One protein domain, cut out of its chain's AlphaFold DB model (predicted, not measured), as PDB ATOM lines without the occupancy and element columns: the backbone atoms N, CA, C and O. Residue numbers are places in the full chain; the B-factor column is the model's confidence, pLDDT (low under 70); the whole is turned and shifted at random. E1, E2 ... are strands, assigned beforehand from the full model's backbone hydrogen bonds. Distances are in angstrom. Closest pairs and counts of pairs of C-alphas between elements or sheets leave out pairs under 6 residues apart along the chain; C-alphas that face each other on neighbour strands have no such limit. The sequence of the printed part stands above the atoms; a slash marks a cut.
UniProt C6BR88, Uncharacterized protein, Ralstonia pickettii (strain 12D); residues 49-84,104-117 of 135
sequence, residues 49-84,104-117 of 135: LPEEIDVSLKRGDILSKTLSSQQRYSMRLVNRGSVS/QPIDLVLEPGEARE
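This is residues 49 to 84 and 104 to 117 of the 135 residues of an uncharacterized protein of Ralstonia pickettii (strain 12D) (UniProt C6BR88). A small sheet of three strands, E1, E3 and E5, forms a wall, and two further strands, E2 and E4, stand off over the same face of it like two legs under a roof, with open space between them. E3, the strand in the middle of the sheet, and E2, which leads into it, run along the length of the model as a long open loop whose tip, residues 66 to 72, sticks out free at one end. The printed part has 50 residues, with no named helix and five named strands in the order E1, E2, E3, E4, E5; the class is all strand, with 26 residues in named elements. The sheet is mixed, in the order E1, E3, E5, while E2 and E4 pair with no named strand. The whole is elongated, spanning 38 by 23 by 17 A, and only just loose, close to compact, with a radius of gyration of the C-alphas of 12.0 A.

E1, residues 51 to 54, is an edge strand of the sheet and the parallel neighbour of E3, residues 72 to 78, with 25 degrees between their directions. The C-alphas of Glu 51 and Met 75, which face each other, are 4.5 A apart. Across this pair N 53 and O 76 are 2.8 A apart, within hydrogen-bond range, and so are N 76 and O 51, at 2.8 A. E2, residues 61 to 67, and E1 are only just apart, with their closest C-alphas 8.3 A from each other. E2 and E3 have 1 pair of C-alphas within 8 A, the closest, those of Leu 67 and Tyr 73, at 7.7 A, and their centres are 10.9 A apart. On the other side of E3, the inner strand, is E5, residues 115 to 117, the second edge strand. E3 and E5 are antiparallel, with 173 degrees between their directions; N 77 and O 116 are 2.8 A apart, and so are N 116 and O 77, both within hydrogen-bond range. E4, residues 106 to 110, has its closest C-alpha pair with E3 at Val 78 and Leu 110, 7.6 A apart. With E5 the closest C-alphas are those of Leu 110 and Arg 116, at 7.5 A. E4 is apart from E1 and from E2, and E2 is apart from E5.

E1 begins at C-alpha 51, at (112.287, 124.693, 114.917), and is 10.1 A long from first to last C-alpha. E2 measures 16.8 A, from Asp 61 to C-alpha 67 at (99.309, 125.302, 110.805). E3 is 20.0 A long, from Arg 72 to Val 78. E4 extends 12.8 A from Ile 106 to Leu 110. E5 is 6.7 A long and ends at C-alpha 117, at (112.712, 133.273, 118.358).

The two C-alphas farthest apart are those of Ser 69 and Ser 82, at 37.7 A, while those of Leu 49 and Glu 117, the first and last printed, are 11.0 A apart. Residues 85 to 103 are cut out and not printed, and C-alphas 84 and 104 are 22.6 A apart across the cut, which falls in the link from E3 to E4. Of the links that are printed whole, E2 to E3 and E4 to E5 are tight, with 4 residues each, and E1 to E2 is short, with 6 residues. The mean pLDDT of the printed part is 85.9, and one printed residue, Leu 49, is under 70.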
ATOM      1  N   LEU A  49     111.024 121.673 121.343       62.50
ATOM      2  CA  LEU A  49     112.080 122.631 121.018       62.50
ATOM      3  C   LEU A  49     111.670 123.424 119.761       62.50
ATOM      4  O   LEU A  49     111.154 122.808 118.822       62.50
ATOM      5  N   PRO A  50     111.877 124.756 119.729       71.75
ATOM      6  CA  PRO A  50     111.542 125.567 118.565       71.75
ATOM      7  C   PRO A  50     112.317 125.084 117.337       71.75
ATOM      8  O   PRO A  50     113.487 124.707 117.435       71.75
ATOM      9  N   GLU A  51     111.664 125.102 116.176       81.81
ATOM     10  CA  GLU A  51     112.287 124.693 114.917       81.81
ATOM     11  C   GLU A  51     113.387 125.696 114.540       81.81
ATOM     12  O   GLU A  51     113.095 126.852 114.230       81.81
ATOM     13  N   GLU A  52     114.657 125.285 114.613       88.62
ATOM     14  CA  GLU A  52     115.792 126.156 114.295       88.62
ATOM     15  C   GLU A  52     116.071 126.189 112.788       88.62
ATOM     16  O   GLU A  52     116.228 125.153 112.141       88.62
ATOM     17  N   ILE A  53     116.162 127.397 112.230       88.25
ATOM     18  CA  ILE A  53     116.316 127.638 110.798       88.25
ATOM     19  C   ILE A  53     117.467 128.619 110.583       88.25
ATOM     20  O   ILE A  53     117.410 129.774 111.008       88.25
ATOM     21  N   ASP A  54     118.500 128.164 109.876       88.75
ATOM     22  CA  ASP A  54     119.582 129.030 109.413       88.75
ATOM     23  C   ASP A  54     119.135 129.823 108.175       88.75
ATOM     24  O   ASP A  54     118.755 129.244 107.149       88.75
ATOM     25  N   VAL A  55     119.165 131.153 108.284       89.38
ATOM     26  CA  VAL A  55     118.743 132.087 107.226       89.38
ATOM     27  C   VAL A  55     119.914 132.660 106.425       89.38
ATOM     28  O   VAL A  55     119.694 133.344 105.432       89.38
ATOM     29  N   SER A  56     121.158 132.373 106.821       85.44
ATOM     30  CA  SER A  56     122.359 133.027 106.281       85.44
ATOM     31  C   SER A  56     122.643 132.746 104.802       85.44
ATOM     32  O   SER A  56     123.231 133.579 104.114       85.44
ATOM     33  N   LEU A  57     122.228 131.578 104.302       76.19
ATOM     34  CA  LEU A  57     122.518 131.113 102.938       76.19
ATOM     35  C   LEU A  57     121.280 131.045 102.035       76.19
ATOM     36  O   LEU A  57     121.403 130.740 100.847       76.19
ATOM     37  N   LYS A  58     120.084 131.291 102.575       74.31
ATOM     38  CA  LYS A  58     118.823 131.091 101.852       74.31
ATOM     39  C   LYS A  58     118.370 132.389 101.178       74.31
ATOM     40  O   LYS A  58     118.516 133.467 101.740       74.31
ATOM     41  N   ARG A  59     117.826 132.281  99.962       76.88
ATOM     42  CA  ARG A  59     117.218 133.385  99.198       76.88
ATOM     43  C   ARG A  59     115.826 132.971  98.732       76.88
ATOM     44  O   ARG A  59     115.642 131.815  98.361       76.88
ATOM     45  N   GLY A  60     114.888 133.912  98.712       82.12
ATOM     46  CA  GLY A  60     113.479 133.635  98.430       82.12
ATOM     47  C   GLY A  60     112.777 133.043  99.649       82.12
ATOM     48  O   GLY A  60     113.038 133.480 100.769       82.12
ATOM     49  N   ASP A  61     111.912 132.053  99.436       82.62
ATOM     50  CA  ASP A  61     111.156 131.398 100.507       82.62
ATOM     51  C   ASP A  61     112.059 130.447 101.313       82.62
ATOM     52  O   ASP A  61     112.598 129.460 100.810       82.62
ATOM     53  N   ILE A  62     112.245 130.763 102.593       87.31
ATOM     54  CA  ILE A  62     113.124 130.066 103.544       87.31
ATOM     55  C   ILE A  62     112.363 128.951 104.266       87.31
ATOM     56  O   ILE A  62     112.928 127.878 104.521       87.31
ATOM     57  N   LEU A  63     111.105 129.235 104.610       88.44
ATOM     58  CA  LEU A  63     110.176 128.364 105.320       88.44
ATOM     59  C   LEU A  63     108.767 128.593 104.772       88.44
ATOM     60  O   LEU A  63     108.342 129.737 104.636       88.44
ATOM     61  N   SER A  64     108.035 127.504 104.556       90.19
ATOM     62  CA  SER A  64     106.584 127.523 104.401       90.19
ATOM     63  C   SER A  64     105.985 126.433 105.287       90.19
ATOM     64  O   SER A  64     106.342 125.259 105.161       90.19
ATOM     65  N   LYS A  65     105.128 126.823 106.235       89.50
ATOM     66  CA  LYS A  65     104.538 125.915 107.222       89.50
ATOM     67  C   LYS A  65     103.041 126.139 107.353       89.50
ATOM     68  O   LYS A  65     102.608 127.188 107.820       89.50
ATOM     69  N   THR A  66     102.252 125.125 107.015       89.88
ATOM     70  CA  THR A  66     100.812 125.115 107.299       89.88
ATOM     71  C   THR A  66     100.565 124.713 108.749       89.88
ATOM     72  O   THR A  66     101.087 123.702 109.228       89.88
ATOM     73  N   LEU A  67      99.754 125.505 109.437       86.12
ATOM     74  CA  LEU A  67      99.309 125.302 110.805       86.12
ATOM     75  C   LEU A  67      97.809 125.012 110.806       86.12
ATOM     76  O   LEU A  67      97.035 125.668 110.110       86.12
ATOM     77  N   SER A  68      97.405 124.024 111.596       86.25
ATOM     78  CA  SER A  68      95.994 123.742 111.871       86.25
ATOM     79  C   SER A  68      95.423 124.769 112.855       86.25
ATOM     80  O   SER A  68      96.173 125.428 113.570       86.25
ATOM     81  N   SER A  69      94.095 124.895 112.933       83.44
ATOM     82  CA  SER A  69      93.467 125.758 113.947       83.44
ATOM     83  C   SER A  69      93.909 125.359 115.361       83.44
ATOM     84  O   SER A  69      94.040 124.174 115.668       83.44
ATOM     85  N   GLN A  70      94.160 126.364 116.197       81.12
ATOM     86  CA  GLN A  70      94.684 126.289 117.566       81.12
ATOM     87  C   GLN A  70      96.078 125.660 117.682       81.12
ATOM     88  O   GLN A  70      96.564 125.397 118.784       81.12
ATOM     89  N   GLN A  71      96.763 125.428 116.559       81.44
ATOM     90  CA  GLN A  71      98.126 124.932 116.581       81.44
ATOM     91  C   GLN A  71      99.083 126.058 116.971       81.44
ATOM     92  O   GLN A  71      99.136 127.115 116.339       81.44
ATOM     93  N   ARG A  72      99.885 125.795 117.999       80.81
ATOM     94  CA  ARG A  72     101.018 126.640 118.370       80.81
ATOM     95  C   ARG A  72     102.247 126.236 117.581       80.81
ATOM     96  O   ARG A  72     102.516 125.047 117.403       80.81
ATOM     97  N   TYR A  73     102.997 127.229 117.136       82.25
ATOM     98  CA  TYR A  73     104.233 127.036 116.403       82.25
ATOM     99  C   TYR A  73     105.288 128.015 116.897       82.25
ATOM    100  O   TYR A  73     105.035 129.216 116.984       82.25
ATOM    101  N   SER A  74     106.461 127.486 117.233       85.56
ATOM    102  CA  SER A  74     107.643 128.262 117.579       85.56
ATOM    103  C   SER A  74     108.778 127.926 116.619       85.56
ATOM    104  O   SER A  74     109.043 126.761 116.315       85.56
ATOM    105  N   MET A  75     109.451 128.963 116.138       87.69
ATOM    106  CA  MET A  75     110.619 128.850 115.274       87.69
ATOM    107  C   MET A  75     111.743 129.735 115.800       87.69
ATOM    108  O   MET A  75     111.501 130.800 116.370       87.69
ATOM    109  N   ARG A  76     112.982 129.311 115.570       89.12
ATOM    110  CA  ARG A  76     114.189 130.059 115.903       89.12
ATOM    111  C   ARG A  76     114.967 130.347 114.625       89.12
ATOM    112  O   ARG A  76     115.591 129.461 114.056       89.12
ATOM    113  N   LEU A  77     114.941 131.594 114.181       90.12
ATOM    114  CA  LEU A  77     115.690 132.066 113.020       90.12
ATOM    115  C   LEU A  77     117.102 132.446 113.470       90.12
ATOM    116  O   LEU A  77     117.251 133.221 114.411       90.12
ATOM    117  N   VAL A  78     118.135 131.906 112.827       89.94
ATOM    118  CA  VAL A  78     119.539 132.175 113.178       89.94
ATOM    119  C   VAL A  78     120.295 132.638 111.942       89.94
ATOM    120  O   VAL A  78     120.253 131.977 110.908       89.94
ATOM    121  N   ASN A  79     121.019 133.750 112.045       92.62
ATOM    122  CA  ASN A  79     121.934 134.196 111.003       92.62
ATOM    123  C   ASN A  79     123.367 133.783 111.358       92.62
ATOM    124  O   ASN A  79     124.064 134.479 112.091       92.62
ATOM    125  N   ARG A  80     123.830 132.649 110.822       91.75
ATOM    126  CA  ARG A  80     125.222 132.186 110.993       91.75
ATOM    127  C   ARG A  80     126.199 132.793 109.976       91.75
ATOM    128  O   ARG A  80     127.364 132.402 109.930       91.75
ATOM    129  N   GLY A  81     125.718 133.710 109.141       89.88
ATOM    130  CA  GLY A  81     126.489 134.354 108.090       89.88
ATOM    131  C   GLY A  81     127.306 135.533 108.599       89.88
ATOM    132  O   GLY A  81     127.274 135.894 109.772       89.88
ATOM    133  N   SER A  82     128.029 136.161 107.674       89.81
ATOM    134  CA  SER A  82     128.841 137.354 107.931       89.81
ATOM    135  C   SER A  82     128.154 138.665 107.531       89.81
ATOM    136  O   SER A  82     128.776 139.720 107.606       89.81
ATOM    137  N   VAL A  83     126.906 138.610 107.053       89.56
ATOM    138  CA  VAL A  83     126.146 139.767 106.549       89.56
ATOM    139  C   VAL A  83     124.747 139.758 107.156       89.56
ATOM    140  O   VAL A  83     124.176 138.687 107.363       89.56
ATOM    141  N   SER A  84     124.200 140.937 107.439       89.06
ATOM    142  CA  SER A  84     122.835 141.105 107.941       89.06
ATOM    143  C   SER A  84     121.809 140.621 106.912       89.06
ATOM    144  O   SER A  84     121.938 140.884 105.713       89.06
ATOM    145  N   GLN A 104      99.297 141.442 109.340       81.69
ATOM    146  CA  GLN A 104     100.254 142.267 108.611       81.69
ATOM    147  C   GLN A 104     101.580 141.513 108.494       81.69
ATOM    148  O   GLN A 104     101.927 140.769 109.419       81.69
ATOM    149  N   PRO A 105     102.318 141.697 107.388       85.81
ATOM    150  CA  PRO A 105     103.671 141.181 107.271       85.81
ATOM    151  C   PRO A 105     104.562 141.721 108.390       85.81
ATOM    152  O   PRO A 105     104.443 142.884 108.778       85.81
ATOM    153  N   ILE A 106     105.463 140.881 108.888       86.94
ATOM    154  CA  ILE A 106     106.455 141.263 109.891       86.94
ATOM    155  C   ILE A 106     107.818 141.303 109.212       86.94
ATOM    156  O   ILE A 106     108.360 140.263 108.835       86.94
ATOM    157  N   ASP A 107     108.374 142.502 109.081       89.56
ATOM    158  CA  ASP A 107     109.735 142.694 108.593       89.56
ATOM    159  C   ASP A 107     110.729 142.607 109.757       89.56
ATOM    160  O   ASP A 107     110.532 143.185 110.828       89.56
ATOM    161  N   LEU A 108     111.806 141.858 109.551       88.75
ATOM    162  CA  LEU A 108     112.832 141.569 110.547       88.75
ATOM    163  C   LEU A 108     114.208 141.757 109.910       88.75
ATOM    164  O   LEU A 108     114.412 141.456 108.736       88.75
ATOM    165  N   VAL A 109     115.182 142.211 110.691       90.50
ATOM    166  CA  VAL A 109     116.594 142.212 110.291       90.50
ATOM    167  C   VAL A 109     117.347 141.373 111.307       90.50
ATOM    168  O   VAL A 109     117.198 141.606 112.503       90.50
ATOM    169  N   LEU A 110     118.093 140.373 110.835       88.75
ATOM    170  CA  LEU A 110     118.980 139.569 111.672       88.75
ATOM    171  C   LEU A 110     120.425 139.927 111.352       88.75
ATOM    172  O   LEU A 110     120.911 139.662 110.247       88.75
ATOM    173  N   GLU A 111     121.122 140.487 112.330       91.50
ATOM    174  CA  GLU A 111     122.546 140.786 112.244       91.50
ATOM    175  C   GLU A 111     123.401 139.501 112.254       91.50
ATOM    176  O   GLU A 111     122.923 138.429 112.644       91.50
ATOM    177  N   PRO A 112     124.668 139.556 111.803       90.38
ATOM    178  CA  PRO A 112     125.579 138.413 111.858       90.38
ATOM    179  C   PRO A 112     125.697 137.828 113.274       90.38
ATOM    180  O   PRO A 112     126.018 138.536 114.226       90.38
ATOM    181  N   GLY A 113     125.456 136.524 113.415       88.19
ATOM    182  CA  GLY A 113     125.473 135.811 114.697       88.19
ATOM    183  C   GLY A 113     124.196 135.959 115.534       88.19
ATOM    184  O   GLY A 113     124.106 135.362 116.607       88.19
ATOM    185  N   GLU A 114     123.205 136.722 115.067       88.25
ATOM    186  CA  GLU A 114     121.952 136.927 115.787       88.25
ATOM    187  C   GLU A 114     121.013 135.718 115.661       88.25
ATOM    188  O   GLU A 114     120.937 135.047 114.626       88.25
ATOM    189  N   ALA A 115     120.255 135.464 116.728       88.31
ATOM    190  CA  ALA A 115     119.141 134.531 116.737       88.31
ATOM    191  C   ALA A 115     117.865 135.226 117.229       88.31
ATOM    192  O   ALA A 115     117.883 135.916 118.250       88.31
ATOM    193  N   ARG A 116     116.751 134.987 116.535       87.94
ATOM    194  CA  ARG A 116     115.421 135.497 116.875       87.94
ATOM    195  C   ARG A 116     114.446 134.337 117.002       87.94
ATOM    196  O   ARG A 116     114.281 133.556 116.069       87.94
ATOM    197  N   GLU A 117     113.791 134.234 118.149       87.06
ATOM    198  CA  GLU A 117     112.712 133.273 118.358       87.06
ATOM    199  C   GLU A 117     111.362 133.948 118.110       87.06
ATOM    200  O   GLU A 117     111.128 135.071 118.561       87.06
TER     201      GLU A 117